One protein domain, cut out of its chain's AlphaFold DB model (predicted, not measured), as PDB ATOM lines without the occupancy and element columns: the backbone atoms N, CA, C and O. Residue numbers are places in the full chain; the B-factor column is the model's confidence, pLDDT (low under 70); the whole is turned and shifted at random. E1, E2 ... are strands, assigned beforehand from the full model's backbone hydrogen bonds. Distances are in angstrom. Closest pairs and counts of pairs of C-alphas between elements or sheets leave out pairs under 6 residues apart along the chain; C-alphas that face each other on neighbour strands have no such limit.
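AT A GLANCE: This is residues 56 to 76, 125 to 130, 147 to 237 and 252 to 266 of the 268 residues of an uncharacterized protein of Phytophthora parasitica (UniProt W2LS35). A single long, twisted sheet makes a rod, with the two longest strands, E6 and E7, running side by side through its middle. E4, E3 and E2 step outward on one side and E9 and E1 on the other; the hairpin of E5 with the first part of E6 makes an arm at one end, and the short E8 folds back on the nearby end of E7. The printed part has 133 residues with no named helix and nine named strands, E1 to E9 in chain order, in a branched sheet whose neighbour pairs are antiparallel; the class is all strand. The whole is loose, with a radius of gyration of the C-alphas of 19.3 A and spans of 72 by 33 by 27 A.

HOW THE PARTS SIT: E1, residues 60 to 63, is an edge strand beside E9, residues 254 to 264; N 62 and O 258 are 2.8 A apart, within hydrogen-bond range. E2, residues 125 to 128, is an edge strand beside E3, residues 151 to 159, with N 127 and O 154 at 2.8 A. E3 forms a hairpin with E4, residues 164 to 172, with N 155 and O 168 at 2.8 A. On the other side of E4 is E6, residues 185 to 204, with N 167 and O 199 at 2.8 A. E5, residues 176 to 182, lies on the same side of E6 as E4, beside residues 185 to 191; N 176 and O 191 are 2.9 A apart. E7, residues 213 to 228, is on the other side of E6, at 167 degrees between directions, with N 196 and O 221 at 2.8 A. E8, residues 231 to 233, and E9 lie on one side of E7: N 233 and O 226 are 2.9 A apart, N 216 and O 261 2.8 A. E5 to E8 are a meander, each strand the antiparallel neighbour of the one before. E4 and E9 are apart.

IN THESE COORDINATES: E1 begins at C-alpha 60 (145.347, 6.527, 36.989). E6 is longest, 59.0 A from C-alpha 185 (180.974, 33.669, 50.677) to C-alpha 204; E7 measures 49.1 A, E9 30.9 A, E4 26.6 A and E3 22.9 A. E9 ends at C-alpha 264 (143.584, -5.063, 26.191).

THE WHOLE: The C-alphas farthest apart, of Gly 184 and Asp 208, are 72.0 A apart. Cuts leave C-alpha gaps of 28.5 A from 76 to 125, 15.2 A from 130 to 147 and 7.6 A from 237 to 252. Of the links printed whole, none is long. Mean pLDDT of the printed part is 71.9; residues 65 to 76, 172 to 192, 205 to 211, 225 to 237 and 266 are under 70.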
ATOM      1  N   PRO A  56     141.571   3.878  27.967       86.25
ATOM      2  CA  PRO A  56     141.767   5.245  28.460       86.25
ATOM      3  C   PRO A  56     141.175   5.493  29.854       86.25
ATOM      4  O   PRO A  56     141.750   6.228  30.647       86.25
ATOM      5  N   ALA A  57     140.052   4.840  30.176       88.44
ATOM      6  CA  ALA A  57     139.392   4.951  31.478       88.44
ATOM      7  C   ALA A  57     140.123   4.216  32.621       88.44
ATOM      8  O   ALA A  57     139.742   4.371  33.776       88.44
ATOM      9  N   SER A  58     141.146   3.415  32.306       89.31
ATOM     10  CA  SER A  58     141.948   2.676  33.291       89.31
ATOM     11  C   SER A  58     143.220   3.411  33.719       89.31
ATOM     12  O   SER A  58     143.962   2.893  34.547       89.31
ATOM     13  N   VAL A  59     143.501   4.584  33.139       90.38
ATOM     14  CA  VAL A  59     144.726   5.337  33.422       90.38
ATOM     15  C   VAL A  59     144.542   6.158  34.692       90.38
ATOM     16  O   VAL A  59     143.790   7.133  34.712       90.38
ATOM     17  N   PHE A  60     145.279   5.794  35.731       88.56
ATOM     18  CA  PHE A  60     145.347   6.527  36.989       88.56
ATOM     19  C   PHE A  60     146.744   7.106  37.153       88.56
ATOM     20  O   PHE A  60     147.729   6.402  36.958       88.56
ATOM     21  N   ILE A  61     146.822   8.395  37.484       88.19
ATOM     22  CA  ILE A  61     148.079   9.115  37.701       88.19
ATOM     23  C   ILE A  61     148.029   9.694  39.113       88.19
ATOM     24  O   ILE A  61     147.210  10.573  39.389       88.19
ATOM     25  N   THR A  62     148.908   9.214  39.986       86.12
ATOM     26  CA  THR A  62     148.958   9.594  41.398       86.12
ATOM     27  C   THR A  62     150.264  10.337  41.678       86.12
ATOM     28  O   THR A  62     151.337   9.738  41.569       86.12
ATOM     29  N   PRO A  63     150.228  11.635  42.029       81.75
ATOM     30  CA  PRO A  63     151.410  12.328  42.527       81.75
ATOM     31  C   PRO A  63     151.761  11.809  43.928       81.75
ATOM     32  O   PRO A  63     150.891  11.694  44.790       81.75
ATOM     33  N   LEU A  64     153.037  11.498  44.150       76.25
ATOM     34  CA  LEU A  64     153.550  10.930  45.401       76.25
ATOM     35  C   LEU A  64     154.445  11.903  46.186       76.25
ATOM     36  O   LEU A  64     154.708  11.678  47.368       76.25
ATOM     37  N   ALA A  65     154.884  13.000  45.565       65.88
ATOM     38  CA  ALA A  65     155.676  14.022  46.240       65.88
ATOM     39  C   ALA A  65     154.831  14.807  47.265       65.88
ATOM     40  O   ALA A  65     153.752  15.310  46.948       65.88
ATOM     41  N   SER A  66     155.332  14.931  48.500       51.81
ATOM     42  CA  SER A  66     154.708  15.743  49.551       51.81
ATOM     43  C   SER A  66     154.899  17.239  49.290       51.81
ATOM     44  O   SER A  66     156.008  17.668  48.977       51.81
ATOM     45  N   ASP A  67     153.845  18.017  49.531       47.09
ATOM     46  CA  ASP A  67     153.682  19.467  49.302       47.09
ATOM     47  C   ASP A  67     154.728  20.393  49.980       47.09
ATOM     48  O   ASP A  67     154.650  21.613  49.872       47.09
ATOM     49  N   THR A  68     155.704  19.852  50.718       44.62
ATOM     50  CA  THR A  68     156.521  20.623  51.671       44.62
ATOM     51  C   THR A  68     157.934  21.023  51.238       44.62
ATOM     52  O   THR A  68     158.466  21.923  51.868       44.62
ATOM     53  N   ASP A  69     158.523  20.483  50.160       43.56
ATOM     54  CA  ASP A  69     159.881  20.885  49.698       43.56
ATOM     55  C   ASP A  69     159.998  21.007  48.155       43.56
ATOM     56  O   ASP A  69     161.080  20.963  47.561       43.56
ATOM     57  N   ALA A  70     158.858  21.149  47.475       42.88
ATOM     58  CA  ALA A  70     158.678  20.917  46.041       42.88
ATOM     59  C   ALA A  70     159.118  22.070  45.111       42.88
ATOM     60  O   ALA A  70     158.363  22.466  44.225       42.88
ATOM     61  N   SER A  71     160.330  22.619  45.253       44.53
ATOM     62  CA  SER A  71     160.837  23.575  44.246       44.53
ATOM     63  C   SER A  71     161.650  22.934  43.118       44.53
ATOM     64  O   SER A  71     161.829  23.572  42.085       44.53
ATOM     65  N   ASN A  72     162.135  21.693  43.271       46.72
ATOM     66  CA  ASN A  72     163.160  21.152  42.358       46.72
ATOM     67  C   ASN A  72     162.834  19.777  41.740       46.72
ATOM     68  O   ASN A  72     163.618  19.286  40.931       46.72
ATOM     69  N   ALA A  73     161.715  19.147  42.109       50.28
ATOM     70  CA  ALA A  73     161.466  17.727  41.836       50.28
ATOM     71  C   ALA A  73     160.009  17.471  41.392       50.28
ATOM     72  O   ALA A  73     159.298  16.631  41.930       50.28
ATOM     73  N   SER A  74     159.514  18.287  40.457       56.81
ATOM     74  CA  SER A  74     158.242  18.027  39.783       56.81
ATOM     75  C   SER A  74     158.535  17.471  38.393       56.81
ATOM     76  O   SER A  74     158.980  18.222  37.519       56.81
ATOM     77  N   LEU A  75     158.288  16.178  38.167       62.91
ATOM     78  CA  LEU A  75     158.216  15.630  36.809       62.91
ATOM     79  C   LEU A  75     157.314  16.504  35.943       62.91
ATOM     80  O   LEU A  75     156.181  16.825  36.308       62.91
ATOM     81  N   SER A  76     157.826  16.887  34.777       68.62
ATOM     82  CA  SER A  76     157.062  17.692  33.838       68.62
ATOM     83  C   SER A  76     155.773  16.965  33.452       68.62
ATOM     84  O   SER A  76     155.805  15.852  32.931       68.62
ATOM     85  N   GLN A 125     170.836  -7.340  33.008       90.12
ATOM     86  CA  GLN A 125     172.022  -6.496  32.901       90.12
ATOM     87  C   GLN A 125     171.655  -5.082  32.449       90.12
ATOM     88  O   GLN A 125     170.592  -4.835  31.879       90.12
ATOM     89  N   ALA A 126     172.563  -4.145  32.715       88.88
ATOM     90  CA  ALA A 126     172.450  -2.775  32.244       88.88
ATOM     91  C   ALA A 126     172.840  -2.685  30.763       88.88
ATOM     92  O   ALA A 126     173.926  -3.119  30.375       88.88
ATOM     93  N   HIS A 127     171.992  -2.061  29.956       90.00
ATOM     94  CA  HIS A 127     172.209  -1.845  28.528       90.00
ATOM     95  C   HIS A 127     171.993  -0.382  28.164       90.00
ATOM     96  O   HIS A 127     171.185   0.313  28.776       90.00
ATOM     97  N   THR A 128     172.677   0.085  27.122       90.06
ATOM     98  CA  THR A 128     172.468   1.438  26.597       90.06
ATOM     99  C   THR A 128     171.113   1.540  25.909       90.06
ATOM    100  O   THR A 128     170.783   0.741  25.030       90.06
ATOM    101  N   LEU A 129     170.356   2.578  26.253       87.38
ATOM    102  CA  LEU A 129     169.116   2.921  25.581       87.38
ATOM    103  C   LEU A 129     169.388   3.844  24.387       87.38
ATOM    104  O   LEU A 129     170.018   4.891  24.522       87.38
ATOM    105  N   THR A 130     168.905   3.466  23.206       87.00
ATOM    106  CA  THR A 130     169.212   4.173  21.949       87.00
ATOM    107  C   THR A 130     168.014   4.922  21.374       87.00
ATOM    108  O   THR A 130     168.167   6.031  20.849       87.00
ATOM    109  N   GLU A 147     165.234  17.881  28.933       72.12
ATOM    110  CA  GLU A 147     166.319  17.078  29.519       72.12
ATOM    111  C   GLU A 147     165.827  15.874  30.336       72.12
ATOM    112  O   GLU A 147     166.563  14.904  30.525       72.12
ATOM    113  N   ASP A 148     164.563  15.901  30.759       70.44
ATOM    114  CA  ASP A 148     163.895  14.826  31.486       70.44
ATOM    115  C   ASP A 148     163.720  13.537  30.666       70.44
ATOM    116  O   ASP A 148     163.451  12.486  31.242       70.44
ATOM    117  N   TRP A 149     163.929  13.590  29.346       72.06
ATOM    118  CA  TRP A 149     163.895  12.436  28.441       72.06
ATOM    119  C   TRP A 149     165.273  11.842  28.110       72.06
ATOM    120  O   TRP A 149     165.355  10.909  27.309       72.06
ATOM    121  N   ASN A 150     166.354  12.336  28.726       76.06
ATOM    122  CA  ASN A 150     167.724  11.850  28.505       76.06
ATOM    123  C   ASN A 150     168.015  10.513  29.229       76.06
ATOM    124  O   ASN A 150     168.977  10.391  29.994       76.06
ATOM    125  N   TRP A 151     167.180   9.502  28.989       83.94
ATOM    126  CA  TRP A 151     167.342   8.127  29.469       83.94
ATOM    127  C   TRP A 151     168.548   7.464  28.801       83.94
ATOM    128  O   TRP A 151     168.580   7.331  27.583       83.94
ATOM    129  N   ARG A 152     169.552   7.040  29.566       84.12
ATOM    130  CA  ARG A 152     170.810   6.519  28.999       84.12
ATOM    131  C   ARG A 152     170.892   5.009  29.034       84.12
ATOM    132  O   ARG A 152     171.453   4.404  28.126       84.12
ATOM    133  N   GLU A 153     170.363   4.424  30.094       91.06
ATOM    134  CA  GLU A 153     170.532   3.016  30.407       91.06
ATOM    135  C   GLU A 153     169.184   2.398  30.750       91.06
ATOM    136  O   GLU A 153     168.271   3.082  31.225       91.06
ATOM    137  N   TYR A 154     169.070   1.099  30.515       92.44
ATOM    138  CA  TYR A 154     167.966   0.304  31.010       92.44
ATOM    139  C   TYR A 154     168.446  -1.046  31.538       92.44
ATOM    140  O   TYR A 154     169.466  -1.572  31.104       92.44
ATOM    141  N   GLU A 155     167.676  -1.615  32.451       93.06
ATOM    142  CA  GLU A 155     167.786  -2.998  32.902       93.06
ATOM    143  C   GLU A 155     166.414  -3.643  32.738       93.06
ATOM    144  O   GLU A 155     165.411  -3.104  33.212       93.06
ATOM    145  N   GLY A 156     166.351  -4.778  32.052       91.56
ATOM    146  CA  GLY A 156     165.115  -5.521  31.848       91.56
ATOM    147  C   GLY A 156     165.243  -6.947  32.357       91.56
ATOM    148  O   GLY A 156     166.296  -7.564  32.220       91.56
ATOM    149  N   ARG A 157     164.166  -7.508  32.901       90.88
ATOM    150  CA  ARG A 157     164.096  -8.931  33.253       90.88
ATOM    151  C   ARG A 157     162.690  -9.478  33.075       90.88
ATOM    152  O   ARG A 157     161.698  -8.781  33.284       90.88
ATOM    153  N   VAL A 158     162.619 -10.760  32.745       87.19
ATOM    154  CA  VAL A 158     161.377 -11.532  32.794       87.19
ATOM    155  C   VAL A 158     161.233 -12.135  34.193       87.19
ATOM    156  O   VAL A 158     162.160 -12.767  34.697       87.19
ATOM    157  N   ALA A 159     160.074 -11.958  34.820       83.94
ATOM    158  CA  ALA A 159     159.760 -12.465  36.152       83.94
ATOM    159  C   ALA A 159     158.470 -13.307  36.146       83.94
ATOM    160  O   ALA A 159     157.742 -13.378  35.149       83.94
ATOM    161  N   GLY A 160     158.193 -13.993  37.262       76.75
ATOM    162  CA  GLY A 160     156.952 -14.759  37.438       76.75
ATOM    163  C   GLY A 160     156.756 -15.866  36.395       76.75
ATOM    164  O   GLY A 160     155.653 -16.048  35.892       76.75
ATOM    165  N   GLY A 161     157.834 -16.548  35.991       75.56
ATOM    166  CA  GLY A 161     157.767 -17.629  34.999       75.56
ATOM    167  C   GLY A 161     157.387 -17.185  33.580       75.56
ATOM    168  O   GLY A 161     156.936 -18.014  32.797       75.56
ATOM    169  N   GLY A 162     157.548 -15.900  33.241       79.06
ATOM    170  CA  GLY A 162     157.153 -15.353  31.936       79.06
ATOM    171  C   GLY A 162     155.875 -14.518  31.959       79.06
ATOM    172  O   GLY A 162     155.541 -13.899  30.951       79.06
ATOM    173  N   ALA A 163     155.173 -14.466  33.093       84.12
ATOM    174  CA  ALA A 163     153.940 -13.695  33.234       84.12
ATOM    175  C   ALA A 163     154.180 -12.192  33.440       84.12
ATOM    176  O   ALA A 163     153.250 -11.405  33.296       84.12
ATOM    177  N   SER A 164     155.408 -11.775  33.760       88.06
ATOM    178  CA  SER A 164     155.722 -10.367  34.011       88.06
ATOM    179  C   SER A 164     157.063  -9.943  33.424       88.06
ATOM    180  O   SER A 164     157.988 -10.750  33.300       88.06
ATOM    181  N   VAL A 165     157.160  -8.666  33.072       90.38
ATOM    182  CA  VAL A 165     158.383  -7.989  32.651       90.38
ATOM    183  C   VAL A 165     158.599  -6.797  33.571       90.38
ATOM    184  O   VAL A 165     157.750  -5.913  33.663       90.38
ATOM    185  N   ASP A 166     159.759  -6.765  34.217       91.25
ATOM    186  CA  ASP A 166     160.250  -5.591  34.926       91.25
ATOM    187  C   ASP A 166     161.266  -4.883  34.032       91.25
ATOM    188  O   ASP A 166     162.217  -5.506  33.552       91.25
ATOM    189  N   LEU A 167     161.092  -3.583  33.836       91.31
ATOM    190  CA  LEU A 167     162.011  -2.739  33.092       91.31
ATOM    191  C   LEU A 167     162.315  -1.487  33.911       91.31
ATOM    192  O   LEU A 167     161.424  -0.814  34.417       91.31
ATOM    193  N   VAL A 168     163.587  -1.157  34.040       91.44
ATOM    194  CA  VAL A 168     164.066   0.024  34.751       91.44
ATOM    195  C   VAL A 168     164.840   0.872  33.763       91.44
ATOM    196  O   VAL A 168     165.792   0.380  33.178       91.44
ATOM    197  N   LEU A 169     164.460   2.134  33.584       89.56
ATOM    198  CA  LEU A 169     165.195   3.109  32.782       89.56
ATOM    199  C   LEU A 169     165.862   4.099  33.724       89.56
ATOM    200  O   LEU A 169     165.234   4.563  34.676       89.56
ATOM    201  N   VAL A 170     167.109   4.454  33.440       86.88
ATOM    202  CA  VAL A 170     167.891   5.398  34.240       86.88
ATOM    203  C   VAL A 170     168.350   6.554  33.360       86.88
ATOM    204  O   VAL A 170     168.940   6.373  32.291       86.88
ATOM    205  N   GLY A 171     168.052   7.768  33.810       80.31
ATOM    206  CA  GLY A 171     168.468   9.023  33.203       80.31
ATOM    207  C   GLY A 171     169.301   9.816  34.201       80.31
ATOM    208  O   GLY A 171     168.917   9.967  35.355       80.31
ATOM    209  N   LYS A 172     170.446  10.336  33.760       69.06
ATOM    210  CA  LYS A 172     171.269  11.240  34.571       69.06
ATOM    211  C   LYS A 172     171.134  12.648  34.020       69.06
ATOM    212  O   LYS A 172     171.486  12.876  32.855       69.06
ATOM    213  N   SER A 173     170.624  13.571  34.835       64.62
ATOM    214  CA  SER A 173     170.684  14.995  34.511       64.62
ATOM    215  C   SER A 173     172.143  15.448  34.533       64.62
ATOM    216  O   SER A 173     172.950  14.975  35.339       64.62
ATOM    217  N   ASN A 174     172.503  16.349  33.624       56.66
ATOM    218  CA  ASN A 174     173.806  16.991  33.688       56.66
ATOM    219  C   ASN A 174     173.819  17.900  34.925       56.66
ATOM    220  O   ASN A 174     172.859  18.629  35.155       56.66
ATOM    221  N   ALA A 175     174.885  17.848  35.730       52.84
ATOM    222  CA  ALA A 175     174.991  18.684  36.921       52.84
ATOM    223  C   ALA A 175     174.820  20.168  36.552       52.84
ATOM    224  O   ALA A 175     175.586  20.715  35.754       52.84
ATOM    225  N   GLY A 176     173.806  20.808  37.129       50.50
ATOM    226  CA  GLY A 176     173.609  22.244  37.032       50.50
ATOM    227  C   GLY A 176     174.522  22.945  38.029       50.50
ATOM    228  O   GLY A 176     174.603  22.547  39.194       50.50
ATOM    229  N   THR A 177     175.219  23.992  37.587       46.34
ATOM    230  CA  THR A 177     175.931  24.876  38.518       46.34
ATOM    231  C   THR A 177     174.921  25.875  39.066       46.34
ATOM    232  O   THR A 177     174.423  26.709  38.309       46.34
ATOM    233  N   MET A 178     174.603  25.800  40.357       47.28
ATOM    234  CA  MET A 178     173.815  26.830  41.025       47.28
ATOM    235  C   MET A 178     174.777  27.715  41.823       47.28
ATOM    236  O   MET A 178     175.344  27.291  42.832       47.28
ATOM    237  N   ASP A 179     175.005  28.938  41.339       41.72
ATOM    238  CA  ASP A 179     175.801  29.930  42.065       41.72
ATOM    239  C   ASP A 179     174.955  30.491  43.212       41.72
ATOM    240  O   ASP A 179     174.063  31.318  43.013       41.72
ATOM    241  N   HIS A 180     175.230  30.037  44.436       43.81
ATOM    242  CA  HIS A 180     174.618  30.615  45.622       43.81
ATOM    243  C   HIS A 180     175.438  31.839  46.050       43.81
ATOM    244  O   HIS A 180     176.522  31.719  46.625       43.81
ATOM    245  N   PHE A 181     174.932  33.038  45.758       37.94
ATOM    246  CA  PHE A 181     175.529  34.284  46.239       37.94
ATOM    247  C   PHE A 181     174.965  34.628  47.617       37.94
ATOM    248  O   PHE A 181     173.909  35.243  47.729       37.94
ATOM    249  N   ASN A 182     175.691  34.265  48.675       40.59
ATOM    250  CA  ASN A 182     175.521  34.905  49.976       40.59
ATOM    251  C   ASN A 182     176.573  36.011  50.119       40.59
ATOM    252  O   ASN A 182     177.751  35.807  49.820       40.59
ATOM    253  N   ILE A 183     176.153  37.202  50.564       38.94
ATOM    254  CA  ILE A 183     177.052  38.335  50.827       38.94
ATOM    255  C   ILE A 183     178.104  37.880  51.853       38.94
ATOM    256  O   ILE A 183     177.800  37.721  53.032       38.94
ATOM    257  N   GLY A 184     179.332  37.629  51.385       47.06
ATOM    258  CA  GLY A 184     180.477  37.211  52.203       47.06
ATOM    259  C   GLY A 184     181.044  35.811  51.926       47.06
ATOM    260  O   GLY A 184     182.110  35.500  52.450       47.06
ATOM    261  N   SER A 185     180.410  34.965  51.105       47.34
ATOM    262  CA  SER A 185     180.974  33.669  50.677       47.34
ATOM    263  C   SER A 185     180.344  33.196  49.365       47.34
ATOM    264  O   SER A 185     179.126  33.084  49.261       47.34
ATOM    265  N   SER A 186     181.180  32.911  48.362       45.78
ATOM    266  CA  SER A 186     180.764  32.244  47.124       45.78
ATOM    267  C   SER A 186     180.977  30.743  47.301       45.78
ATOM    268  O   SER A 186     182.115  30.283  47.353       45.78
ATOM    269  N   SER A 187     179.888  29.991  47.438       52.25
ATOM    270  CA  SER A 187     179.903  28.528  47.401       52.25
ATOM    271  C   SER A 187     179.267  28.075  46.093       52.25
ATOM    272  O   SER A 187     178.126  28.440  45.801       52.25
ATOM    273  N   ARG A 188     179.994  27.277  45.304       52.88
ATOM    274  CA  ARG A 188     179.426  26.616  44.126       52.88
ATOM    275  C   ARG A 188     178.796  25.308  44.568       52.88
ATOM    276  O   ARG A 188     179.498  24.442  45.093       52.88
ATOM    277  N   ILE A 189     177.493  25.184  44.346       56.19
ATOM    278  CA  ILE A 189     176.770  23.937  44.556       56.19
ATOM    279  C   ILE A 189     176.549  23.315  43.182       56.19
ATOM    280  O   ILE A 189     175.879  23.890  42.321       56.19
ATOM    281  N   LEU A 190     177.153  22.149  42.969       56.47
ATOM    282  CA  LEU A 190     176.827  21.291  41.838       56.47
ATOM    283  C   LEU A 190     175.667  20.408  42.277       56.47
ATOM    284  O   LEU A 190     175.834  19.536  43.129       56.47
ATOM    285  N   ALA A 191     174.491  20.665  41.716       61.66
ATOM    286  CA  ALA A 191     173.320  19.836  41.939       61.66
ATOM    287  C   ALA A 191     173.069  18.999  40.683       61.66
ATOM    288  O   ALA A 191     172.894  19.535  39.589       61.66
ATOM    289  N   SER A 192     173.055  17.679  40.834       66.94
ATOM    290  CA  SER A 192     172.595  16.757  39.799       66.94
ATOM    291  C   SER A 192     171.367  16.016  40.300       66.94
ATOM    292  O   SER A 192     171.316  15.595  41.457       66.94
ATOM    293  N   THR A 193     170.389  15.834  39.421       72.00
ATOM    294  CA  THR A 193     169.209  15.019  39.715       72.00
ATOM    295  C   THR A 193     169.259  13.774  38.850       72.00
ATOM    296  O   THR A 193     169.127  13.849  37.626       72.00
ATOM    297  N   ASP A 194     169.470  12.630  39.483       78.19
ATOM    298  CA  ASP A 194     169.331  11.345  38.821       78.19
ATOM    299  C   ASP A 194     167.853  10.968  38.802       78.19
ATOM    300  O   ASP A 194     167.104  11.236  39.745       78.19
ATOM    301  N   ARG A 195     167.417  10.371  37.699       78.94
ATOM    302  CA  ARG A 195     166.038   9.951  37.490       78.94
ATOM    303  C   ARG A 195     165.990   8.494  37.104       78.94
ATOM    304  O   ARG A 195     166.844   7.986  36.377       78.94
ATOM    305  N   ARG A 196     164.936   7.836  37.550       86.00
ATOM    306  CA  ARG A 196     164.659   6.447  37.239       86.00
ATOM    307  C   ARG A 196     163.174   6.293  36.957       86.00
ATOM    308  O   ARG A 196     162.351   6.854  37.672       86.00
ATOM    309  N   VAL A 197     162.839   5.513  35.936       86.50
ATOM    310  CA  VAL A 197     161.467   5.046  35.699       86.50
ATOM    311  C   VAL A 197     161.458   3.542  35.806       86.50
ATOM    312  O   VAL A 197     162.242   2.864  35.143       86.50
ATOM    313  N   ARG A 198     160.567   3.012  36.629       90.31
ATOM    314  CA  ARG A 198     160.319   1.585  36.727       90.31
ATOM    315  C   ARG A 198     159.003   1.271  36.039       90.31
ATOM    316  O   ARG A 198     157.975   1.804  36.421       90.31
ATOM    317  N   PHE A 199     159.050   0.377  35.067       90.50
ATOM    318  CA  PHE A 199     157.898  -0.239  34.440       90.50
ATOM    319  C   PHE A 199     157.774  -1.672  34.946       90.50
ATOM    320  O   PHE A 199     158.725  -2.450  34.867       90.50
ATOM    321  N   CYS A 200     156.595  -2.031  35.427       91.12
ATOM    322  CA  CYS A 200     156.223  -3.404  35.727       91.12
ATOM    323  C   CYS A 200     155.015  -3.747  34.861       91.12
ATOM    324  O   CYS A 200     153.954  -3.136  34.980       91.12
ATOM    325  N   LEU A 201     155.202  -4.697  33.955       91.19
ATOM    326  CA  LEU A 201     154.182  -5.181  33.043       91.19
ATOM    327  C   LEU A 201     153.801  -6.592  33.477       91.19
ATOM    328  O   LEU A 201     154.674  -7.452  33.575       91.19
ATOM    329  N   ALA A 202     152.522  -6.845  33.713       91.19
ATOM    330  CA  ALA A 202     152.023  -8.146  34.137       91.19
ATOM    331  C   ALA A 202     150.871  -8.593  33.238       91.19
ATOM    332  O   ALA A 202     149.900  -7.865  33.042       91.19
ATOM    333  N   LEU A 203     150.987  -9.800  32.691       88.25
ATOM    334  CA  LEU A 203     149.893 -10.460  31.998       88.25
ATOM    335  C   LEU A 203     148.909 -11.000  33.027       88.25
ATOM    336  O   LEU A 203     149.282 -11.790  33.893       88.25
ATOM    337  N   GLU A 204     147.648 -10.629  32.879       83.44
ATOM    338  CA  GLU A 204     146.574 -11.191  33.684       83.44
ATOM    339  C   GLU A 204     145.979 -12.391  32.947       83.44
ATOM    340  O   GLU A 204     145.608 -12.309  31.771       83.44
ATOM    341  N   ASP A 205     145.931 -13.536  33.628       66.00
ATOM    342  CA  ASP A 205     145.184 -14.697  33.159       66.00
ATOM    343  C   ASP A 205     143.701 -14.445  33.453       66.00
ATOM    344  O   ASP A 205     143.207 -14.715  34.544       66.00
ATOM    345  N   ALA A 206     142.994 -13.856  32.486       52.69
ATOM    346  CA  ALA A 206     141.543 -13.752  32.548       52.69
ATOM    347  C   ALA A 206     140.957 -15.160  32.361       52.69
ATOM    348  O   ALA A 206     140.836 -15.646  31.237       52.69
ATOM    349  N   GLU A 207     140.633 -15.835  33.467       51.28
ATOM    350  CA  GLU A 207     140.084 -17.199  33.439       51.28
ATOM    351  C   GLU A 207     138.710 -17.292  32.741       51.28
ATOM    352  O   GLU A 207     138.332 -18.384  32.332       51.28
ATOM    353  N   ASP A 208     138.001 -16.176  32.511       45.47
ATOM    354  CA  ASP A 208     136.591 -16.206  32.077       45.47
ATOM    355  C   ASP A 208     136.232 -15.403  30.814       45.47
ATOM    356  O   ASP A 208     135.106 -15.492  30.320       45.47
ATOM    357  N   VAL A 209     137.153 -14.638  30.227       46.19
ATOM    358  CA  VAL A 209     136.865 -13.844  29.020       46.19
ATOM    359  C   VAL A 209     138.061 -13.983  28.097       46.19
ATOM    360  O   VAL A 209     139.181 -13.725  28.509       46.19
ATOM    361  N   GLY A 210     137.860 -14.388  26.841       54.50
ATOM    362  CA  GLY A 210     138.941 -14.588  25.858       54.50
ATOM    363  C   GLY A 210     139.792 -13.344  25.530       54.50
ATOM    364  O   GLY A 210     140.605 -13.384  24.605       54.50
ATOM    365  N   GLU A 211     139.608 -12.250  26.265       62.91
ATOM    366  CA  GLU A 211     140.383 -11.022  26.228       62.91
ATOM    367  C   GLU A 211     141.602 -11.162  27.143       62.91
ATOM    368  O   GLU A 211     141.491 -11.377  28.346       62.91
ATOM    369  N   LYS A 212     142.800 -11.039  26.563       79.31
ATOM    370  CA  LYS A 212     144.026 -10.971  27.362       79.31
ATOM    371  C   LYS A 212     144.217  -9.540  27.836       79.31
ATOM    372  O   LYS A 212     144.207  -8.629  27.001       79.31
ATOM    373  N   CYS A 213     144.448  -9.388  29.136       86.44
ATOM    374  CA  CYS A 213     144.731  -8.116  29.781       86.44
ATOM    375  C   CYS A 213     146.216  -8.012  30.143       86.44
ATOM    376  O   CYS A 213     146.877  -8.999  30.477       86.44
ATOM    377  N   LEU A 214     146.736  -6.795  30.051       89.25
ATOM    378  CA  LEU A 214     148.090  -6.434  30.443       89.25
ATOM    379  C   LEU A 214     147.996  -5.249  31.397       89.25
ATOM    380  O   LEU A 214     147.600  -4.151  31.006       89.25
ATOM    381  N   SER A 215     148.372  -5.479  32.645       90.88
ATOM    382  CA  SER A 215     148.459  -4.439  33.659       90.88
ATOM    383  C   SER A 215     149.844  -3.818  33.628       90.88
ATOM    384  O   SER A 215     150.861  -4.514  33.631       90.88
ATOM    385  N   VAL A 216     149.879  -2.492  33.546       91.81
ATOM    386  CA  VAL A 216     151.101  -1.698  33.478       91.81
ATOM    387  C   VAL A 216     151.141  -0.775  34.675       91.81
ATOM    388  O   VAL A 216     150.243   0.033  34.904       91.81
ATOM    389  N   PHE A 217     152.233  -0.889  35.407       90.62
ATOM    390  CA  PHE A 217     152.585  -0.033  36.517       90.62
ATOM    391  C   PHE A 217     153.844   0.744  36.155       90.62
ATOM    392  O   PHE A 217     154.828   0.151  35.705       90.62
ATOM    393  N   VAL A 218     153.818   2.059  36.338       90.12
ATOM    394  CA  VAL A 218     154.952   2.944  36.085       90.12
ATOM    395  C   VAL A 218     155.205   3.787  37.319       90.12
ATOM    396  O   VAL A 218     154.329   4.518  37.764       90.12
ATOM    397  N   GLU A 219     156.419   3.733  37.839       88.81
ATOM    398  CA  GLU A 219     156.845   4.544  38.972       88.81
ATOM    399  C   GLU A 219     158.029   5.409  38.561       88.81
ATOM    400  O   GLU A 219     159.038   4.911  38.053       88.81
ATOM    401  N   PHE A 220     157.910   6.710  38.794       85.06
ATOM    402  CA  PHE A 220     158.986   7.660  38.572       85.06
ATOM    403  C   PHE A 220     159.642   8.020  39.893       85.06
ATOM    404  O   PHE A 220     158.976   8.393  40.861       85.06
ATOM    405  N   GLN A 221     160.965   7.942  39.898       84.56
ATOM    406  CA  GLN A 221     161.790   8.189  41.062       84.56
ATOM    407  C   GLN A 221     162.900   9.173  40.718       84.56
ATOM    408  O   GLN A 221     163.480   9.127  39.627       84.56
ATOM    409  N   THR A 222     163.241  10.026  41.672       79.62
ATOM    410  CA  THR A 222     164.379  10.935  41.560       79.62
ATOM    411  C   THR A 222     165.299  10.810  42.757       79.62
ATOM    412  O   THR A 222     164.898  10.423  43.855       79.62
ATOM    413  N   ALA A 223     166.569  11.108  42.531       78.12
ATOM    414  CA  ALA A 223     167.571  11.200  43.568       78.12
ATOM    415  C   ALA A 223     168.384  12.471  43.326       78.12
ATOM    416  O   ALA A 223     169.070  12.613  42.313       78.12
ATOM    417  N   SER A 224     168.294  13.420  44.253       72.25
ATOM    418  CA  SER A 224     169.102  14.636  44.215       72.25
ATOM    419  C   SER A 224     170.465  14.374  44.845       72.25
ATOM    420  O   SER A 224     170.545  13.917  45.988       72.25
ATOM    421  N   ARG A 225     171.535  14.736  44.143       65.38
ATOM    422  CA  ARG A 225     172.893  14.777  44.678       65.38
ATOM    423  C   ARG A 225     173.384  16.217  44.659       65.38
ATOM    424  O   ARG A 225     173.340  16.877  43.627       65.38
ATOM    425  N   SER A 226     173.847  16.691  45.811       61.28
ATOM    426  CA  SER A 226     174.446  18.015  45.961       61.28
ATOM    427  C   SER A 226     175.909  17.855  46.349       61.28
ATOM    428  O   SER A 226     176.223  17.209  47.350       61.28
ATOM    429  N   GLU A 227     176.808  18.463  45.583       59.03
ATOM    430  CA  GLU A 227     178.218  18.602  45.938       59.03
ATOM    431  C   GLU A 227     178.501  20.065  46.274       59.03
ATOM    432  O   GLU A 227     178.328  20.958  45.443       59.03
ATOM    433  N   GLU A 228     178.925  20.311  47.512       52.09
ATOM    434  CA  GLU A 228     179.336  21.631  47.988       52.09
ATOM    435  C   GLU A 228     180.867  21.632  48.074       52.09
ATOM    436  O   GLU A 228     181.454  20.834  48.805       52.09
ATOM    437  N   ASN A 229     181.535  22.482  47.287       52.97
ATOM    438  CA  ASN A 229     183.003  22.589  47.253       52.97
ATOM    439  C   ASN A 229     183.747  21.253  46.999       52.97
ATOM    440  O   ASN A 229     184.839  21.036  47.522       52.97
ATOM    441  N   GLY A 230     183.164  20.350  46.199       51.72
ATOM    442  CA  GLY A 230     183.748  19.039  45.877       51.72
ATOM    443  C   GLY A 230     183.562  17.967  46.957       51.72
ATOM    444  O   GLY A 230     184.118  16.877  46.828       51.72
ATOM    445  N   VAL A 231     182.783  18.250  48.008       52.06
ATOM    446  CA  VAL A 231     182.388  17.268  49.024       52.06
ATOM    447  C   VAL A 231     180.932  16.846  48.774       52.06
ATOM    448  O   VAL A 231     180.045  17.707  48.763       52.06
ATOM    449  N   PRO A 232     180.649  15.545  48.572       51.84
ATOM    450  CA  PRO A 232     179.285  15.064  48.396       51.84
ATOM    451  C   PRO A 232     178.505  15.184  49.705       51.84
ATOM    452  O   PRO A 232     178.900  14.644  50.739       51.84
ATOM    453  N   ARG A 233     177.373  15.888  49.660       47.91
ATOM    454  CA  ARG A 233     176.446  16.018  50.782       47.91
ATOM    455  C   ARG A 233     175.257  15.096  50.526       47.91
ATOM    456  O   ARG A 233     174.369  15.417  49.743       47.91
ATOM    457  N   VAL A 234     175.263  13.929  51.167       46.91
ATOM    458  CA  VAL A 234     174.130  12.993  51.146       46.91
ATOM    459  C   VAL A 234     173.110  13.454  52.187       46.91
ATOM    460  O   VAL A 234     173.416  13.518  53.378       46.91
ATOM    461  N   THR A 235     171.897  13.801  51.757       40.88
ATOM    462  CA  THR A 235     170.773  14.103  52.654       40.88
ATOM    463  C   THR A 235     170.270  12.789  53.251       40.88
ATOM    464  O   THR A 235     169.467  12.069  52.660       40.88
ATOM    465  N   THR A 236     170.797  12.417  54.416       37.47
ATOM    466  CA  THR A 236     170.431  11.181  55.107       37.47
ATOM    467  C   THR A 236     169.007  11.269  55.656       37.47
ATOM    468  O   THR A 236     168.702  12.034  56.566       37.47
ATOM    469  N   SER A 237     168.111  10.444  55.119       32.16
ATOM    470  CA  SER A 237     166.832  10.122  55.753       32.16
ATOM    471  C   SER A 237     166.448   8.683  55.390       32.16
ATOM    472  O   SER A 237     166.107   8.381  54.253       32.16
ATOM    473  N   LYS A 252     169.333   8.122  48.147       72.19
ATOM    474  CA  LYS A 252     167.917   7.998  48.505       72.19
ATOM    475  C   LYS A 252     167.054   8.370  47.299       72.19
ATOM    476  O   LYS A 252     167.026   9.530  46.895       72.19
ATOM    477  N   TRP A 253     166.337   7.388  46.765       77.12
ATOM    478  CA  TRP A 253     165.317   7.602  45.745       77.12
ATOM    479  C   TRP A 253     164.013   8.068  46.393       77.12
ATOM    480  O   TRP A 253     163.596   7.526  47.419       77.12
ATOM    481  N   MET A 254     163.373   9.066  45.797       80.38
ATOM    482  CA  MET A 254     162.047   9.537  46.172       80.38
ATOM    483  C   MET A 254     161.083   9.284  45.022       80.38
ATOM    484  O   MET A 254     161.349   9.699  43.895       80.38
ATOM    485  N   SER A 255     159.982   8.594  45.307       81.62
ATOM    486  CA  SER A 255     158.904   8.388  44.343       81.62
ATOM    487  C   SER A 255     158.119   9.683  44.180       81.62
ATOM    488  O   SER A 255     157.646  10.260  45.158       81.62
ATOM    489  N   GLU A 256     157.989  10.149  42.946       79.00
ATOM    490  CA  GLU A 256     157.311  11.411  42.631       79.00
ATOM    491  C   GLU A 256     155.949  11.191  41.986       79.00
ATOM    492  O   GLU A 256     155.023  11.975  42.198       79.00
ATOM    493  N   LEU A 257     155.830  10.132  41.188       84.25
ATOM    494  CA  LEU A 257     154.654   9.866  40.381       84.25
ATOM    495  C   LEU A 257     154.479   8.367  40.187       84.25
ATOM    496  O   LEU A 257     155.429   7.653  39.864       84.25
ATOM    497  N   GLU A 258     153.239   7.929  40.297       89.25
ATOM    498  CA  GLU A 258     152.802   6.586  39.963       89.25
ATOM    499  C   GLU A 258     151.753   6.664  38.853       89.25
ATOM    500  O   GLU A 258     150.874   7.528  38.867       89.25
ATOM    501  N   ILE A 259     151.863   5.778  37.868       88.44
ATOM    502  CA  ILE A 259     150.886   5.611  36.799       88.44
ATOM    503  C   ILE A 259     150.488   4.146  36.748       88.44
ATOM    504  O   ILE A 259     151.338   3.266  36.628       88.44
ATOM    505  N   VAL A 260     149.188   3.892  36.769       91.62
ATOM    506  CA  VAL A 260     148.620   2.562  36.556       91.62
ATOM    507  C   VAL A 260     147.740   2.617  35.322       91.62
ATOM    508  O   VAL A 260     146.992   3.576  35.138       91.62
ATOM    509  N   ALA A 261     147.849   1.616  34.457       92.69
ATOM    510  CA  ALA A 261     147.014   1.489  33.275       92.69
ATOM    511  C   ALA A 261     146.775   0.018  32.933       92.69
ATOM    512  O   ALA A 261     147.661  -0.823  33.086       92.69
ATOM    513  N   THR A 262     145.600  -0.275  32.390       92.25
ATOM    514  CA  THR A 262     145.255  -1.584  31.840       92.25
ATOM    515  C   THR A 262     145.230  -1.509  30.322       92.25
ATOM    516  O   THR A 262     144.745  -0.548  29.717       92.25
ATOM    517  N   TYR A 263     145.749  -2.552  29.697       91.38
ATOM    518  CA  TYR A 263     145.756  -2.738  28.262       91.38
ATOM    519  C   TYR A 263     144.972  -3.986  27.909       91.38
ATOM    520  O   TYR A 263     145.039  -4.996  28.605       91.38
ATOM    521  N   VAL A 264     144.291  -3.926  26.775       90.69
ATOM    522  CA  VAL A 264     143.584  -5.063  26.191       90.69
ATOM    523  C   VAL A 264     144.198  -5.407  24.844       90.69
ATOM    524  O   VAL A 264     144.670  -4.532  24.111       90.69
ATOM    525  N   SER A 265     144.201  -6.694  24.511       87.50
ATOM    526  CA  SER A 265     144.476  -7.142  23.146       87.50
ATOM    527  C   SER A 265     143.155  -7.422  22.436       87.50
ATOM    528  O   SER A 265     142.301  -8.125  22.973       87.50
ATOM    529  N   LEU A 266     142.975  -6.874  21.233       68.88
ATOM    530  CA  LEU A 266     141.829  -7.235  20.400       68.88
ATOM    531  C   LEU A 266     142.073  -8.620  19.772       68.88
ATOM    532  O   LEU A 266     143.216  -8.923  19.404       68.88
TER     533      LEU A 266